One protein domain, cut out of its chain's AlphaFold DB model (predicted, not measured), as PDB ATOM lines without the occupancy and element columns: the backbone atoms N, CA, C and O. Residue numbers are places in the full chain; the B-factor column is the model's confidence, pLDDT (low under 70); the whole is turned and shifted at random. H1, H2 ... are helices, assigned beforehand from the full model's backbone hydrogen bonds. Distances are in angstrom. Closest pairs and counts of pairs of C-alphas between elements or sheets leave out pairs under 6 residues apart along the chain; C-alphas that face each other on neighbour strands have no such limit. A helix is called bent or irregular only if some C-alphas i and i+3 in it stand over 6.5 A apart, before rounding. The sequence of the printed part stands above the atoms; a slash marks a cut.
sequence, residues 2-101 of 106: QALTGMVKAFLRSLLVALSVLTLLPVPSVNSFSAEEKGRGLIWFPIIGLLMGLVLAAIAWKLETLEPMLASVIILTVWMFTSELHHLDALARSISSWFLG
ATOM      1  N   GLN A   2      40.283 -66.188 -49.181       58.75
ATOM      2  CA  GLN A   2      39.413 -66.164 -47.983       58.75
ATOM      3  C   GLN A   2      40.125 -66.466 -46.642       58.75
ATOM      4  O   GLN A   2      39.816 -65.842 -45.630       58.75
ATOM      5  N   ALA A   3      41.116 -67.368 -46.630       60.94
ATOM      6  CA  ALA A   3      41.865 -67.715 -45.415       60.94
ATOM      7  C   ALA A   3      42.695 -66.542 -44.852       60.94
ATOM      8  O   ALA A   3      42.760 -66.344 -43.640       60.94
ATOM      9  N   LEU A   4      43.273 -65.715 -45.732       63.00
ATOM     10  CA  LEU A   4      44.050 -64.537 -45.341       63.00
ATOM     11  C   LEU A   4      43.147 -63.473 -44.702       63.00
ATOM     12  O   LEU A   4      43.482 -62.905 -43.668       63.00
ATOM     13  N   THR A   5      41.958 -63.255 -45.270       70.56
ATOM     14  CA  THR A   5      40.979 -62.292 -44.747       70.56
ATOM     15  C   THR A   5      40.454 -62.693 -43.365       70.56
ATOM     16  O   THR A   5      40.239 -61.830 -42.515       70.56
ATOM     17  N   GLY A   6      40.282 -63.996 -43.114       67.31
ATOM     18  CA  GLY A   6      39.899 -64.523 -41.800       67.31
ATOM     19  C   GLY A   6      40.975 -64.299 -40.736       67.31
ATOM     20  O   GLY A   6      40.674 -63.832 -39.638       67.31
ATOM     21  N   MET A   7      42.241 -64.550 -41.079       67.31
ATOM     22  CA  MET A   7      43.373 -64.362 -40.167       67.31
ATOM     23  C   MET A   7      43.595 -62.882 -39.817       67.31
ATOM     24  O   MET A   7      43.781 -62.546 -38.649       67.31
ATOM     25  N   VAL A   8      43.477 -61.989 -40.806       71.94
ATOM     26  CA  VAL A   8      43.560 -60.532 -40.603       71.94
ATOM     27  C   VAL A   8      42.419 -60.028 -39.711       71.94
ATOM     28  O   VAL A   8      42.662 -59.235 -38.804       71.94
ATOM     29  N   LYS A   9      41.186 -60.524 -39.890       70.19
ATOM     30  CA  LYS A   9      40.058 -60.183 -39.003       70.19
ATOM     31  C   LYS A   9      40.287 -60.630 -37.557       70.19
ATOM     32  O   LYS A   9      39.979 -59.867 -36.647       70.19
ATOM     33  N   ALA A  10      40.820 -61.833 -37.340       69.56
ATOM     34  CA  ALA A  10      41.127 -62.325 -35.996       69.56
ATOM     35  C   ALA A  10      42.213 -61.476 -35.317       69.56
ATOM     36  O   ALA A  10      42.086 -61.118 -34.151       69.56
ATOM     37  N   PHE A  11      43.243 -61.092 -36.072       73.06
ATOM     38  CA  PHE A  11      44.311 -60.220 -35.595       73.06
ATOM     39  C   PHE A  11      43.799 -58.825 -35.213       73.06
ATOM     40  O   PHE A  11      44.084 -58.336 -34.123       73.06
ATOM     41  N   LEU A  12      42.974 -58.214 -36.072       76.50
ATOM     42  CA  LEU A  12      42.328 -56.927 -35.800       76.50
ATOM     43  C   LEU A  12      41.432 -56.994 -34.559       76.50
ATOM     44  O   LEU A  12      41.439 -56.070 -33.755       76.50
ATOM     45  N   ARG A  13      40.701 -58.099 -34.359       70.56
ATOM     46  CA  ARG A  13      39.895 -58.313 -33.148       70.56
ATOM     47  C   ARG A  13      40.755 -58.409 -31.890       70.56
ATOM     48  O   ARG A  13      40.448 -57.719 -30.927       70.56
ATOM     49  N   SER A  14      41.839 -59.187 -31.896       67.44
ATOM     50  CA  SER A  14      42.768 -59.258 -30.755       67.44
ATOM     51  C   SER A  14      43.405 -57.904 -30.432       67.44
ATOM     52  O   SER A  14      43.542 -57.561 -29.259       67.44
ATOM     53  N   LEU A  15      43.744 -57.118 -31.458       69.88
ATOM     54  CA  LEU A  15      44.274 -55.767 -31.285       69.88
ATOM     55  C   LEU A  15      43.230 -54.827 -30.671       69.88
ATOM     56  O   LEU A  15      43.558 -54.088 -29.753       69.88
ATOM     57  N   LEU A  16      41.974 -54.887 -31.127       67.75
ATOM     58  CA  LEU A  16      40.873 -54.094 -30.569       67.75
ATOM     59  C   LEU A  16      40.574 -54.463 -29.111       67.75
ATOM     60  O   LEU A  16      40.328 -53.561 -28.317       67.75
ATOM     61  N   VAL A  17      40.655 -55.749 -28.738       65.12
ATOM     62  CA  VAL A  17      40.569 -56.173 -27.327       65.12
ATOM     63  C   VAL A  17      41.679 -55.520 -26.518       65.12
ATOM     64  O   VAL A  17      41.409 -54.898 -25.495       65.12
ATOM     65  N   ALA A  18      42.920 -55.629 -26.983       64.81
ATOM     66  CA  ALA A  18      44.060 -55.088 -26.265       64.81
ATOM     67  C   ALA A  18      44.012 -53.555 -26.163       64.81
ATOM     68  O   ALA A  18      44.338 -53.004 -25.119       64.81
ATOM     69  N   LEU A  19      43.510 -52.876 -27.199       64.38
ATOM     70  CA  LEU A  19      43.257 -51.439 -27.175       64.38
ATOM     71  C   LEU A  19      42.135 -51.080 -26.191       64.38
ATOM     72  O   LEU A  19      42.288 -50.130 -25.438       64.38
ATOM     73  N   SER A  20      41.041 -51.848 -26.151       63.22
ATOM     74  CA  SER A  20      39.918 -51.596 -25.233       63.22
ATOM     75  C   SER A  20      40.264 -51.844 -23.764       63.22
ATOM     76  O   SER A  20      39.720 -51.182 -22.895       63.22
ATOM     77  N   VAL A  21      41.174 -52.783 -23.481       61.78
ATOM     78  CA  VAL A  21      41.648 -53.052 -22.114       61.78
ATOM     79  C   VAL A  21      42.669 -52.008 -21.663       61.78
ATOM     80  O   VAL A  21      42.762 -51.724 -20.474       61.78
ATOM     81  N   LEU A  22      43.455 -51.453 -22.591       60.09
ATOM     82  CA  LEU A  22      44.549 -50.543 -22.253       60.09
ATOM     83  C   LEU A  22      44.237 -49.059 -22.487       60.09
ATOM     84  O   LEU A  22      45.034 -48.229 -22.067       60.09
ATOM     85  N   THR A  23      43.152 -48.706 -23.186       53.62
ATOM     86  CA  THR A  23      42.847 -47.318 -23.571       53.62
ATOM     87  C   THR A  23      41.361 -46.984 -23.438       53.62
ATOM     88  O   THR A  23      40.498 -47.791 -23.767       53.62
ATOM     89  N   LEU A  24      41.078 -45.739 -23.039       57.75
ATOM     90  CA  LEU A  24      39.736 -45.158 -22.864       57.75
ATOM     91  C   LEU A  24      38.982 -44.861 -24.173       57.75
ATOM     92  O   LEU A  24      37.936 -44.206 -24.150       57.75
ATOM     93  N   LEU A  25      39.522 -45.245 -25.332       52.59
ATOM     94  CA  LEU A  25      38.842 -44.989 -26.596       52.59
ATOM     95  C   LEU A  25      37.545 -45.809 -26.619       52.59
ATOM     96  O   LEU A  25      37.608 -47.009 -26.355       52.59
ATOM     97  N   PRO A  26      36.384 -45.206 -26.939       51.06
ATOM     98  CA  PRO A  26      35.129 -45.932 -27.081       51.06
ATOM     99  C   PRO A  26      35.248 -46.869 -28.286       51.06
ATOM    100  O   PRO A  26      34.920 -46.526 -29.422       51.06
ATOM    101  N   VAL A  27      35.800 -48.056 -28.042       54.53
ATOM    102  CA  VAL A  27      35.872 -49.130 -29.021       54.53
ATOM    103  C   VAL A  27      34.436 -49.620 -29.226       54.53
ATOM    104  O   VAL A  27      33.729 -49.833 -28.236       54.53
ATOM    105  N   PRO A  28      33.969 -49.784 -30.478       52.88
ATOM    106  CA  PRO A  28      32.625 -50.273 -30.753       52.88
ATOM    107  C   PRO A  28      32.352 -51.543 -29.952       52.88
ATOM    108  O   PRO A  28      33.186 -52.448 -29.946       52.88
ATOM    109  N   SER A  29      31.202 -51.597 -29.282       49.03
ATOM    110  CA  SER A  29      30.764 -52.698 -28.425       49.03
ATOM    111  C   SER A  29      30.740 -54.011 -29.215       49.03
ATOM    112  O   SER A  29      29.748 -54.369 -29.849       49.03
ATOM    113  N   VAL A  30      31.855 -54.741 -29.230       55.16
ATOM    114  CA  VAL A  30      31.888 -56.093 -29.786       55.16
ATOM    115  C   VAL A  30      31.274 -56.987 -28.715       55.16
ATOM    116  O   VAL A  30      31.934 -57.350 -27.747       55.16
ATOM    117  N   ASN A  31      29.981 -57.282 -28.883       52.56
ATOM    118  CA  ASN A  31      29.078 -57.898 -27.897       52.56
ATOM    119  C   ASN A  31      29.566 -59.197 -27.225       52.56
ATOM    120  O   ASN A  31      28.977 -59.618 -26.236       52.56
ATOM    121  N   SER A  32      30.632 -59.838 -27.706       52.00
ATOM    122  CA  SER A  32      31.267 -60.956 -27.009       52.00
ATOM    123  C   SER A  32      32.637 -61.254 -27.618       52.00
ATOM    124  O   SER A  32      32.716 -61.704 -28.761       52.00
ATOM    125  N   PHE A  33      33.710 -61.048 -26.858       58.50
ATOM    126  CA  PHE A  33      35.001 -61.682 -27.138       58.50
ATOM    127  C   PHE A  33      35.069 -63.008 -26.379       58.50
ATOM    128  O   PHE A  33      34.776 -63.022 -25.176       58.50
ATOM    129  N   SER A  34      35.452 -64.104 -27.049       63.38
ATOM    130  CA  SER A  34      35.658 -65.390 -26.361       63.38
ATOM    131  C   SER A  34      36.810 -65.284 -25.352       63.38
ATOM    132  O   SER A  34      37.689 -64.424 -25.478       63.38
ATOM    133  N   ALA A  35      36.828 -66.154 -24.338       60.59
ATOM    134  CA  ALA A  35      37.936 -66.207 -23.384       60.59
ATOM    135  C   ALA A  35      39.283 -66.473 -24.089       60.59
ATOM    136  O   ALA A  35      40.289 -65.874 -23.709       60.59
ATOM    137  N   GLU A  36      39.307 -67.276 -25.162       65.19
ATOM    138  CA  GLU A  36      40.514 -67.462 -25.976       65.19
ATOM    139  C   GLU A  36      40.906 -66.205 -26.762       65.19
ATOM    140  O   GLU A  36      42.093 -65.893 -26.859       65.19
ATOM    141  N   GLU A  37      39.949 -65.453 -27.316       62.47
ATOM    142  CA  GLU A  37      40.240 -64.198 -28.029       62.47
ATOM    143  C   GLU A  37      40.809 -63.130 -27.084       62.47
ATOM    144  O   GLU A  37      41.754 -62.424 -27.453       62.47
ATOM    145  N   LYS A  38      40.296 -63.066 -25.847       60.09
ATOM    146  CA  LYS A  38      40.849 -62.234 -24.768       60.09
ATOM    147  C   LYS A  38      42.248 -62.692 -24.364       60.09
ATOM    148  O   LYS A  38      43.159 -61.870 -24.308       60.09
ATOM    149  N   GLY A  39      42.443 -63.998 -24.168       64.44
ATOM    150  CA  GLY A  39      43.741 -64.603 -23.856       64.44
ATOM    151  C   GLY A  39      44.811 -64.295 -24.909       64.44
ATOM    152  O   GLY A  39      45.936 -63.936 -24.577       64.44
ATOM    153  N   ARG A  40      44.446 -64.344 -26.194       69.31
ATOM    154  CA  ARG A  40      45.339 -63.979 -27.309       69.31
ATOM    155  C   ARG A  40      45.624 -62.477 -27.391       69.31
ATOM    156  O   ARG A  40      46.654 -62.090 -27.937       69.31
ATOM    157  N   GLY A  41      44.744 -61.642 -26.838       62.84
ATOM    158  CA  GLY A  41      44.944 -60.200 -26.689       62.84
ATOM    159  C   GLY A  41      46.081 -59.842 -25.726       62.84
ATOM    160  O   GLY A  41      46.784 -58.867 -25.976       62.84
ATOM    161  N   LEU A  42      46.335 -60.657 -24.689       67.06
ATOM    162  CA  LEU A  42      47.393 -60.389 -23.698       67.06
ATOM    163  C   LEU A  42      48.792 -60.296 -24.318       67.06
ATOM    164  O   LEU A  42      49.625 -59.533 -23.836       67.06
ATOM    165  N   ILE A  43      49.052 -61.029 -25.406       75.31
ATOM    166  CA  ILE A  43      50.345 -60.996 -26.113       75.31
ATOM    167  C   ILE A  43      50.640 -59.590 -26.669       75.31
ATOM    168  O   ILE A  43      51.800 -59.222 -26.839       75.31
ATOM    169  N   TRP A  44      49.608 -58.775 -26.900       68.94
ATOM    170  CA  TRP A  44      49.745 -57.403 -27.388       68.94
ATOM    171  C   TRP A  44      49.996 -56.384 -26.275       68.94
ATOM    172  O   TRP A  44      50.434 -55.275 -26.575       68.94
ATOM    173  N   PHE A  45      49.789 -56.733 -25.001       68.88
ATOM    174  CA  PHE A  45      49.945 -55.785 -23.890       68.88
ATOM    175  C   PHE A  45      51.369 -55.227 -23.768       68.88
ATOM    176  O   PHE A  45      51.490 -54.012 -23.629       68.88
ATOM    177  N   PRO A  46      52.451 -56.027 -23.885       77.19
ATOM    178  CA  PRO A  46      53.810 -55.488 -23.853       77.19
ATOM    179  C   PRO A  46      54.082 -54.500 -24.992       77.19
ATOM    180  O   PRO A  46      54.757 -53.497 -24.790       77.19
ATOM    181  N   ILE A  47      53.531 -54.755 -26.183       80.69
ATOM    182  CA  ILE A  47      53.721 -53.897 -27.359       80.69
ATOM    183  C   ILE A  47      52.973 -52.575 -27.175       80.69
ATOM    184  O   ILE A  47      53.536 -51.509 -27.412       80.69
ATOM    185  N   ILE A  48      51.720 -52.624 -26.721       75.44
ATOM    186  CA  ILE A  48      50.928 -51.412 -26.488       75.44
ATOM    187  C   ILE A  48      51.498 -50.626 -25.297       75.44
ATOM    188  O   ILE A  48      51.609 -49.406 -25.374       75.44
ATOM    189  N   GLY A  49      51.956 -51.308 -24.242       77.75
ATOM    190  CA  GLY A  49      52.671 -50.691 -23.125       77.75
ATOM    191  C   GLY A  49      53.974 -50.012 -23.559       77.75
ATOM    192  O   GLY A  49      54.254 -48.898 -23.125       77.75
ATOM    193  N   LEU A  50      54.732 -50.622 -24.477       80.50
ATOM    194  CA  LEU A  50      55.930 -50.014 -25.062       80.50
ATOM    195  C   LEU A  50      55.589 -48.769 -25.889       80.50
ATOM    196  O   LEU A  50      56.242 -47.740 -25.737       80.50
ATOM    197  N   LEU A  51      54.555 -48.837 -26.734       81.19
ATOM    198  CA  LEU A  51      54.081 -47.680 -27.498       81.19
ATOM    199  C   LEU A  51      53.644 -46.541 -26.567       81.19
ATOM    200  O   LEU A  51      54.019 -45.393 -26.793       81.19
ATOM    201  N   MET A  52      52.923 -46.859 -25.491       77.62
ATOM    202  CA  MET A  52      52.524 -45.886 -24.474       77.62
ATOM    203  C   MET A  52      53.743 -45.267 -23.776       77.62
ATOM    204  O   MET A  52      53.828 -44.049 -23.639       77.62
ATOM    205  N   GLY A  53      54.719 -46.093 -23.393       81.88
ATOM    206  CA  GLY A  53      55.974 -45.644 -22.793       81.88
ATOM    207  C   GLY A  53      56.773 -44.724 -23.717       81.88
ATOM    208  O   GLY A  53      57.285 -43.705 -23.263       81.88
ATOM    209  N   LEU A  54      56.822 -45.018 -25.020       87.25
ATOM    210  CA  LEU A  54      57.471 -44.162 -26.018       87.25
ATOM    211  C   LEU A  54      56.772 -42.809 -26.163       87.25
ATOM    212  O   LEU A  54      57.443 -41.781 -26.246       87.25
ATOM    213  N   VAL A  55      55.437 -42.789 -26.163       84.38
ATOM    214  CA  VAL A  55      54.664 -41.538 -26.190       84.38
ATOM    215  C   VAL A  55      54.956 -40.703 -24.944       84.38
ATOM    216  O   VAL A  55      55.253 -39.515 -25.064       84.38
ATOM    217  N   LEU A  56      54.947 -41.316 -23.758       85.00
ATOM    218  CA  LEU A  56      55.267 -40.623 -22.507       85.00
ATOM    219  C   LEU A  56      56.714 -40.122 -22.472       85.00
ATOM    220  O   LEU A  56      56.943 -38.999 -22.037       85.00
ATOM    221  N   ALA A  57      57.675 -40.900 -22.972       86.56
ATOM    222  CA  ALA A  57      59.073 -40.482 -23.072       86.56
ATOM    223  C   ALA A  57      59.245 -39.283 -24.018       86.56
ATOM    224  O   ALA A  57      59.948 -38.330 -23.691       86.56
ATOM    225  N   ALA A  58      58.553 -39.281 -25.162       87.75
ATOM    226  CA  ALA A  58      58.568 -38.154 -26.092       87.75
ATOM    227  C   ALA A  58      57.944 -36.884 -25.487       87.75
ATOM    228  O   ALA A  58      58.428 -35.776 -25.726       87.75
ATOM    229  N   ILE A  59      56.883 -37.037 -24.689       84.81
ATOM    230  CA  ILE A  59      56.289 -35.941 -23.915       84.81
ATOM    231  C   ILE A  59      57.290 -35.455 -22.860       84.81
ATOM    232  O   ILE A  59      57.554 -34.259 -22.795       84.81
ATOM    233  N   ALA A  60      57.915 -36.359 -22.104       85.81
ATOM    234  CA  ALA A  60      58.912 -36.018 -21.091       85.81
ATOM    235  C   ALA A  60      60.091 -35.225 -21.672       85.81
ATOM    236  O   ALA A  60      60.461 -34.199 -21.108       85.81
ATOM    237  N   TRP A  61      60.610 -35.617 -22.842       88.19
ATOM    238  CA  TRP A  61      61.641 -34.849 -23.551       88.19
ATOM    239  C   TRP A  61      61.190 -33.439 -23.931       88.19
ATOM    240  O   TRP A  61      61.968 -32.495 -23.848       88.19
ATOM    241  N   LYS A  62      59.925 -33.250 -24.320       86.69
ATOM    242  CA  LYS A  62      59.395 -31.905 -24.599       86.69
ATOM    243  C   LYS A  62      59.225 -31.061 -23.333       86.69
ATOM    244  O   LYS A  62      59.245 -29.836 -23.426       86.69
ATOM    245  N   LEU A  63      59.047 -31.699 -22.177       86.62
ATOM    246  CA  LEU A  63      58.841 -31.049 -20.883       86.62
ATOM    247  C   LEU A  63      60.143 -30.826 -20.098       86.62
ATOM    248  O   LEU A  63      60.080 -30.290 -18.997       86.62
ATOM    249  N   GLU A  64      61.310 -31.158 -20.656       84.19
ATOM    250  CA  GLU A  64      62.623 -30.990 -20.006       84.19
ATOM    251  C   GLU A  64      62.917 -29.535 -19.592       84.19
ATOM    252  O   GLU A  64      63.680 -29.283 -18.667       84.19
ATOM    253  N   THR A  65      62.274 -28.566 -20.247       85.56
ATOM    254  CA  THR A  65      62.406 -27.132 -19.937       85.56
ATOM    255  C   THR A  65      61.515 -26.653 -18.784       85.56
ATOM    256  O   THR A  65      61.633 -25.501 -18.367       85.56
ATOM    257  N   LEU A  66      60.615 -27.502 -18.271       87.00
ATOM    258  CA  LEU A  66      59.751 -27.192 -17.130       87.00
ATOM    259  C   LEU A  66      60.403 -27.603 -15.807       87.00
ATOM    260  O   LEU A  66      61.248 -28.492 -15.753       87.00
ATOM    261  N   GLU A  67      59.927 -27.004 -14.714       88.56
ATOM    262  CA  GLU A  67      60.259 -27.449 -13.359       88.56
ATOM    263  C   GLU A  67      59.974 -28.958 -13.192       88.56
ATOM    264  O   GLU A  67      58.864 -29.402 -13.526       88.56
ATOM    265  N   PRO A  68      60.912 -29.756 -12.640       85.12
ATOM    266  CA  PRO A  68      60.790 -31.216 -12.582       85.12
ATOM    267  C   PRO A  68      59.501 -31.708 -11.917       85.12
ATOM    268  O   PRO A  68      58.918 -32.716 -12.326       85.12
ATOM    269  N   MET A  69      59.023 -30.981 -10.904       87.12
ATOM    270  CA  MET A  69      57.794 -31.325 -10.194       87.12
ATOM    271  C   MET A  69      56.550 -31.112 -11.067       87.12
ATOM    272  O   MET A  69      55.667 -31.968 -11.096       87.12
ATOM    273  N   LEU A  70      56.506 -30.023 -11.843       85.06
ATOM    274  CA  LEU A  70      55.418 -29.749 -12.784       85.06
ATOM    275  C   LEU A  70      55.424 -30.760 -13.939       85.06
ATOM    276  O   LEU A  70      54.371 -31.293 -14.292       85.06
ATOM    277  N   ALA A  71      56.602 -31.081 -14.478       84.62
ATOM    278  CA  ALA A  71      56.750 -32.089 -15.523       84.62
ATOM    279  C   ALA A  71      56.260 -33.472 -15.060       84.62
ATOM    280  O   ALA A  71      55.500 -34.128 -15.771       84.62
ATOM    281  N   SER A  72      56.616 -33.876 -13.837       84.19
ATOM    282  CA  SER A  72      56.185 -35.149 -13.244       84.19
ATOM    283  C   SER A  72      54.666 -35.228 -13.087       84.19
ATOM    284  O   SER A  72      54.065 -36.241 -13.442       84.19
ATOM    285  N   VAL A  73      54.025 -34.154 -12.608       86.62
ATOM    286  CA  VAL A  73      52.560 -34.092 -12.463       86.62
ATOM    287  C   VAL A  73      51.865 -34.175 -13.821       86.62
ATOM    288  O   VAL A  73      50.885 -34.907 -13.953       86.62
ATOM    289  N   ILE A  74      52.373 -33.479 -14.843       84.00
ATOM    290  CA  ILE A  74      51.795 -33.526 -16.194       84.00
ATOM    291  C   ILE A  74      51.933 -34.930 -16.788       84.00
ATOM    292  O   ILE A  74      50.948 -35.478 -17.279       84.00
ATOM    293  N   ILE A  75      53.116 -35.543 -16.701       85.12
ATOM    294  CA  ILE A  75      53.359 -36.902 -17.207       85.12
ATOM    295  C   ILE A  75      52.466 -37.920 -16.486       85.12
ATOM    296  O   ILE A  75      51.840 -38.747 -17.148       85.12
ATOM    297  N   LEU A  76      52.354 -37.839 -15.154       81.56
ATOM    298  CA  LEU A  76      51.474 -38.708 -14.366       81.56
ATOM    299  C   LEU A  76      50.004 -38.521 -14.739       81.56
ATOM    300  O   LEU A  76      49.290 -39.504 -14.896       81.56
ATOM    301  N   THR A  77      49.564 -37.278 -14.929       80.38
ATOM    302  CA  THR A  77      48.190 -36.972 -15.344       80.38
ATOM    303  C   THR A  77      47.903 -37.577 -16.716       80.38
ATOM    304  O   THR A  77      46.926 -38.300 -16.878       80.38
ATOM    305  N   VAL A  78      48.789 -37.359 -17.695       77.06
ATOM    306  CA  VAL A  78      48.667 -37.938 -19.041       77.06
ATOM    307  C   VAL A  78      48.635 -39.467 -18.982       77.06
ATOM    308  O   VAL A  78      47.790 -40.075 -19.631       77.06
ATOM    309  N   TRP A  79      49.498 -40.088 -18.173       78.06
ATOM    310  CA  TRP A  79      49.527 -41.540 -17.995       78.06
ATOM    311  C   TRP A  79      48.255 -42.101 -17.338       78.06
ATOM    312  O   TRP A  79      47.772 -43.160 -17.741       78.06
ATOM    313  N   MET A  80      47.684 -41.390 -16.362       72.38
ATOM    314  CA  MET A  80      46.419 -41.763 -15.714       72.38
ATOM    315  C   MET A  80      45.207 -41.617 -16.641       72.38
ATOM    316  O   MET A  80      44.240 -42.357 -16.501       72.38
ATOM    317  N   PHE A  81      45.230 -40.676 -17.587       66.38
ATOM    318  CA  PHE A  81      44.176 -40.571 -18.600       66.38
ATOM    319  C   PHE A  81      44.303 -41.640 -19.689       66.38
ATOM    320  O   PHE A  81      43.294 -42.043 -20.266       66.38
ATOM    321  N   THR A  82      45.521 -42.101 -19.989       63.69
ATOM    322  CA  THR A  82      45.736 -43.147 -20.995       63.69
ATOM    323  C   THR A  82      45.517 -44.552 -20.455       63.69
ATOM    324  O   THR A  82      44.974 -45.383 -21.177       63.69
ATOM    325  N   SER A  83      45.894 -44.806 -19.204       61.38
ATOM    326  CA  SER A  83      45.647 -46.062 -18.496       61.38
ATOM    327  C   SER A  83      44.383 -45.856 -17.684       61.38
ATOM    328  O   SER A  83      44.455 -45.246 -16.625       61.38
ATOM    329  N   GLU A  84      43.237 -46.278 -18.222       59.75
ATOM    330  CA  GLU A  84      41.923 -46.178 -17.583       59.75
ATOM    331  C   GLU A  84      42.040 -46.205 -16.052       59.75
ATOM    332  O   GLU A  84      42.675 -47.103 -15.491       59.75
ATOM    333  N   LEU A  85      41.428 -45.229 -15.370       59.06
ATOM    334  CA  LEU A  85      41.311 -45.111 -13.909       59.06
ATOM    335  C   LEU A  85      40.627 -46.336 -13.255       59.06
ATOM    336  O   LEU A  85      40.118 -46.237 -12.149       59.06
ATOM    337  N   HIS A  86      40.633 -47.505 -13.893       57.44
ATOM    338  CA  HIS A  86      40.124 -48.793 -13.458       57.44
ATOM    339  C   HIS A  86      40.636 -49.204 -12.079       57.44
ATOM    340  O   HIS A  86      39.903 -49.845 -11.339       57.44
ATOM    341  N   HIS A  87      41.853 -48.816 -11.683       60.28
ATOM    342  CA  HIS A  87      42.327 -49.042 -10.314       60.28
ATOM    343  C   HIS A  87      41.655 -48.116  -9.295       60.28
ATOM    344  O   HIS A  87      41.349 -48.559  -8.193       60.28
ATOM    345  N   LEU A  88      41.377 -46.863  -9.664       58.25
ATOM    346  CA  LEU A  88      40.646 -45.908  -8.828       58.25
ATOM    347  C   LEU A  88      39.136 -46.184  -8.826       58.25
ATOM    348  O   LEU A  88      38.496 -45.985  -7.804       58.25
ATOM    349  N   ASP A  89      38.587 -46.723  -9.911       66.06
ATOM    350  CA  ASP A  89      37.195 -47.156 -10.048       66.06
ATOM    351  C   ASP A  89      36.954 -48.513  -9.361       66.06
ATOM    352  O   ASP A  89      35.960 -48.696  -8.669       66.06
ATOM    353  N   ALA A  90      37.902 -49.453  -9.431       63.91
ATOM    354  CA  ALA A  90      37.882 -50.665  -8.612       63.91
ATOM    355  C   ALA A  90      38.096 -50.352  -7.125       63.91
ATOM    356  O   ALA A  90      37.461 -50.984  -6.279       63.91
ATOM    357  N   LEU A  91      38.935 -49.363  -6.786       63.78
ATOM    358  CA  LEU A  91      39.065 -48.864  -5.416       63.78
ATOM    359  C   LEU A  91      37.766 -48.190  -4.966       63.78
ATOM    360  O   LEU A  91      37.285 -48.494  -3.881       63.78
ATOM    361  N   ALA A  92      37.147 -47.360  -5.808       68.06
ATOM    362  CA  ALA A  92      35.860 -46.731  -5.531       68.06
ATOM    363  C   ALA A  92      34.743 -47.769  -5.367       68.06
ATOM    364  O   ALA A  92      33.990 -47.663  -4.407       68.06
ATOM    365  N   ARG A  93      34.687 -48.812  -6.209       64.06
ATOM    366  CA  ARG A  93      33.763 -49.954  -6.074       64.06
ATOM    367  C   ARG A  93      34.035 -50.795  -4.832       64.06
ATOM    368  O   ARG A  93      33.102 -51.297  -4.219       64.06
ATOM    369  N   SER A  94      35.298 -50.958  -4.443       70.75
ATOM    370  CA  SER A  94      35.667 -51.690  -3.224       70.75
ATOM    371  C   SER A  94      35.291 -50.896  -1.976       70.75
ATOM    372  O   SER A  94      34.720 -51.454  -1.044       70.75
ATOM    373  N   ILE A  95      35.547 -49.586  -1.980       78.12
ATOM    374  CA  ILE A  95      35.157 -48.662  -0.913       78.12
ATOM    375  C   ILE A  95      33.634 -48.558  -0.845       78.12
ATOM    376  O   ILE A  95      33.085 -48.662   0.245       78.12
ATOM    377  N   SER A  96      32.937 -48.416  -1.975       66.50
ATOM    378  CA  SER A  96      31.474 -48.380  -2.007       66.50
ATOM    379  C   SER A  96      30.878 -49.722  -1.592       66.50
ATOM    380  O   SER A  96      29.924 -49.737  -0.833       66.50
ATOM    381  N   SER A  97      31.449 -50.857  -1.996       69.88
ATOM    382  CA  SER A  97      31.011 -52.183  -1.538       69.88
ATOM    383  C   SER A  97      31.220 -52.370  -0.032       69.88
ATOM    384  O   SER A  97      30.347 -52.911   0.643       69.88
ATOM    385  N   TRP A  98      32.329 -51.865   0.518       72.12
ATOM    386  CA  TRP A  98      32.607 -51.905   1.955       72.12
ATOM    387  C   TRP A  98      31.695 -50.975   2.768       72.12
ATOM    388  O   TRP A  98      31.190 -51.385   3.810       72.12
ATOM    389  N   PHE A  99      31.453 -49.750   2.291       77.75
ATOM    390  CA  PHE A  99      30.626 -48.758   2.990       77.75
ATOM    391  C   PHE A  99      29.118 -48.967   2.811       77.75
ATOM    392  O   PHE A  99      28.366 -48.711   3.747       77.75
ATOM    393  N   LEU A 100      28.664 -49.381   1.623       72.56
ATOM    394  CA  LEU A 100      27.240 -49.549   1.306       72.56
ATOM    395  C   LEU A 100      26.758 -50.999   1.395       72.56
ATOM    396  O   LEU A 100      25.552 -51.197   1.467       72.56
ATOM    397  N   GLY A 101      27.652 -51.994   1.397       57.59
ATOM    398  CA  GLY A 101      27.278 -53.405   1.469       57.59
ATOM    399  C   GLY A 101      26.405 -53.846   0.291       57.59
ATOM    400  O   GLY A 101      25.189 -53.868   0.408       57.59
TER     401      GLY A 101
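Overview. This is residues 2 to 101 of the 106 residues of a protein of Candidatus Thiothrix singaporensis (UniProt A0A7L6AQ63). A long, bent helix, H2, joins the two halves of a loose, flat model: H1 crosses its first arm, H2a, and H3 folds back along its second arm, H2b, as a helical hairpin. From the far end of H3 the chain turns into H4, whose residues 89 to 100 stick out with Gly 101 as a free arm, while residues 2 to 9 of H1 stick out elsewhere. The printed part has 100 residues with four named helices, H1, H2, H3 and H4 in chain order, and no named strand; its class is all helix. It is loose, with a radius of gyration of the C-alphas of 17.7 A, and spans 56 by 45 by 20 A.

Arrangement. H1, residues 2 to 22, touches H2a, residues 35 to 43, with its residues 13 to 18 alone. Their lines are about perpendicular at 75 degrees, and their closest C-alphas, those of Ser 14 and Gly 41, are 4.7 A apart. H1 only just touches H2b, residues 46 to 62, with 3 pairs of C-alphas within 8 A, the closest those of Leu 19 and Ile 48 at 7.7 A. H2b and H3, residues 68 to 82, form a helical hairpin and run opposite ways at a shallow tilt of 33 degrees, only just short of steep. Residues 56 to 60 of H2b alone touch H3, and the closest C-alphas, those of Leu 56 and Ile 75, are 6.8 A apart. Helix packing is mostly crossed, only just, with 1 of 3 touching pairs at a shallow tilt. H4, residues 86 to 100, touches no helix. Every O i to N i+4 pair is within hydrogen-bond range in H1, H2b, H3 and H4, against 4 of 5 in H2a.

Along the chain. H1 begins at C-alpha 2 (39.413, -66.164, -47.983) and is 30.5 A long. H2, residues 35 to 62, was assigned as one helix by its hydrogen bonds but is bent: C-alphas 43 and 46 are 6.9 A apart. Its arms H2a and H2b, 13.7 A and 24.2 A long, stand at a steep tilt of 43 degrees. H3 is 21.0 A long and starts at C-alpha 68 (60.790, -31.216, -12.582). H4 is 19.6 A long and ends at C-alpha 100 (27.240, -49.549, 1.306).

Size, cuts and confidence. The C-alphas of Gln 2 and Glu 67, the two farthest apart, are 56.0 A apart. The printed part has no cut. The link from H1 to H2, residues 23 to 34, is long, and the links from H2 to H3 and from H3 to H4 are tight. Mean pLDDT of the printed part is 70.7, and 53 residues are under 70, among them residues 14 to 42 and 81 to 93.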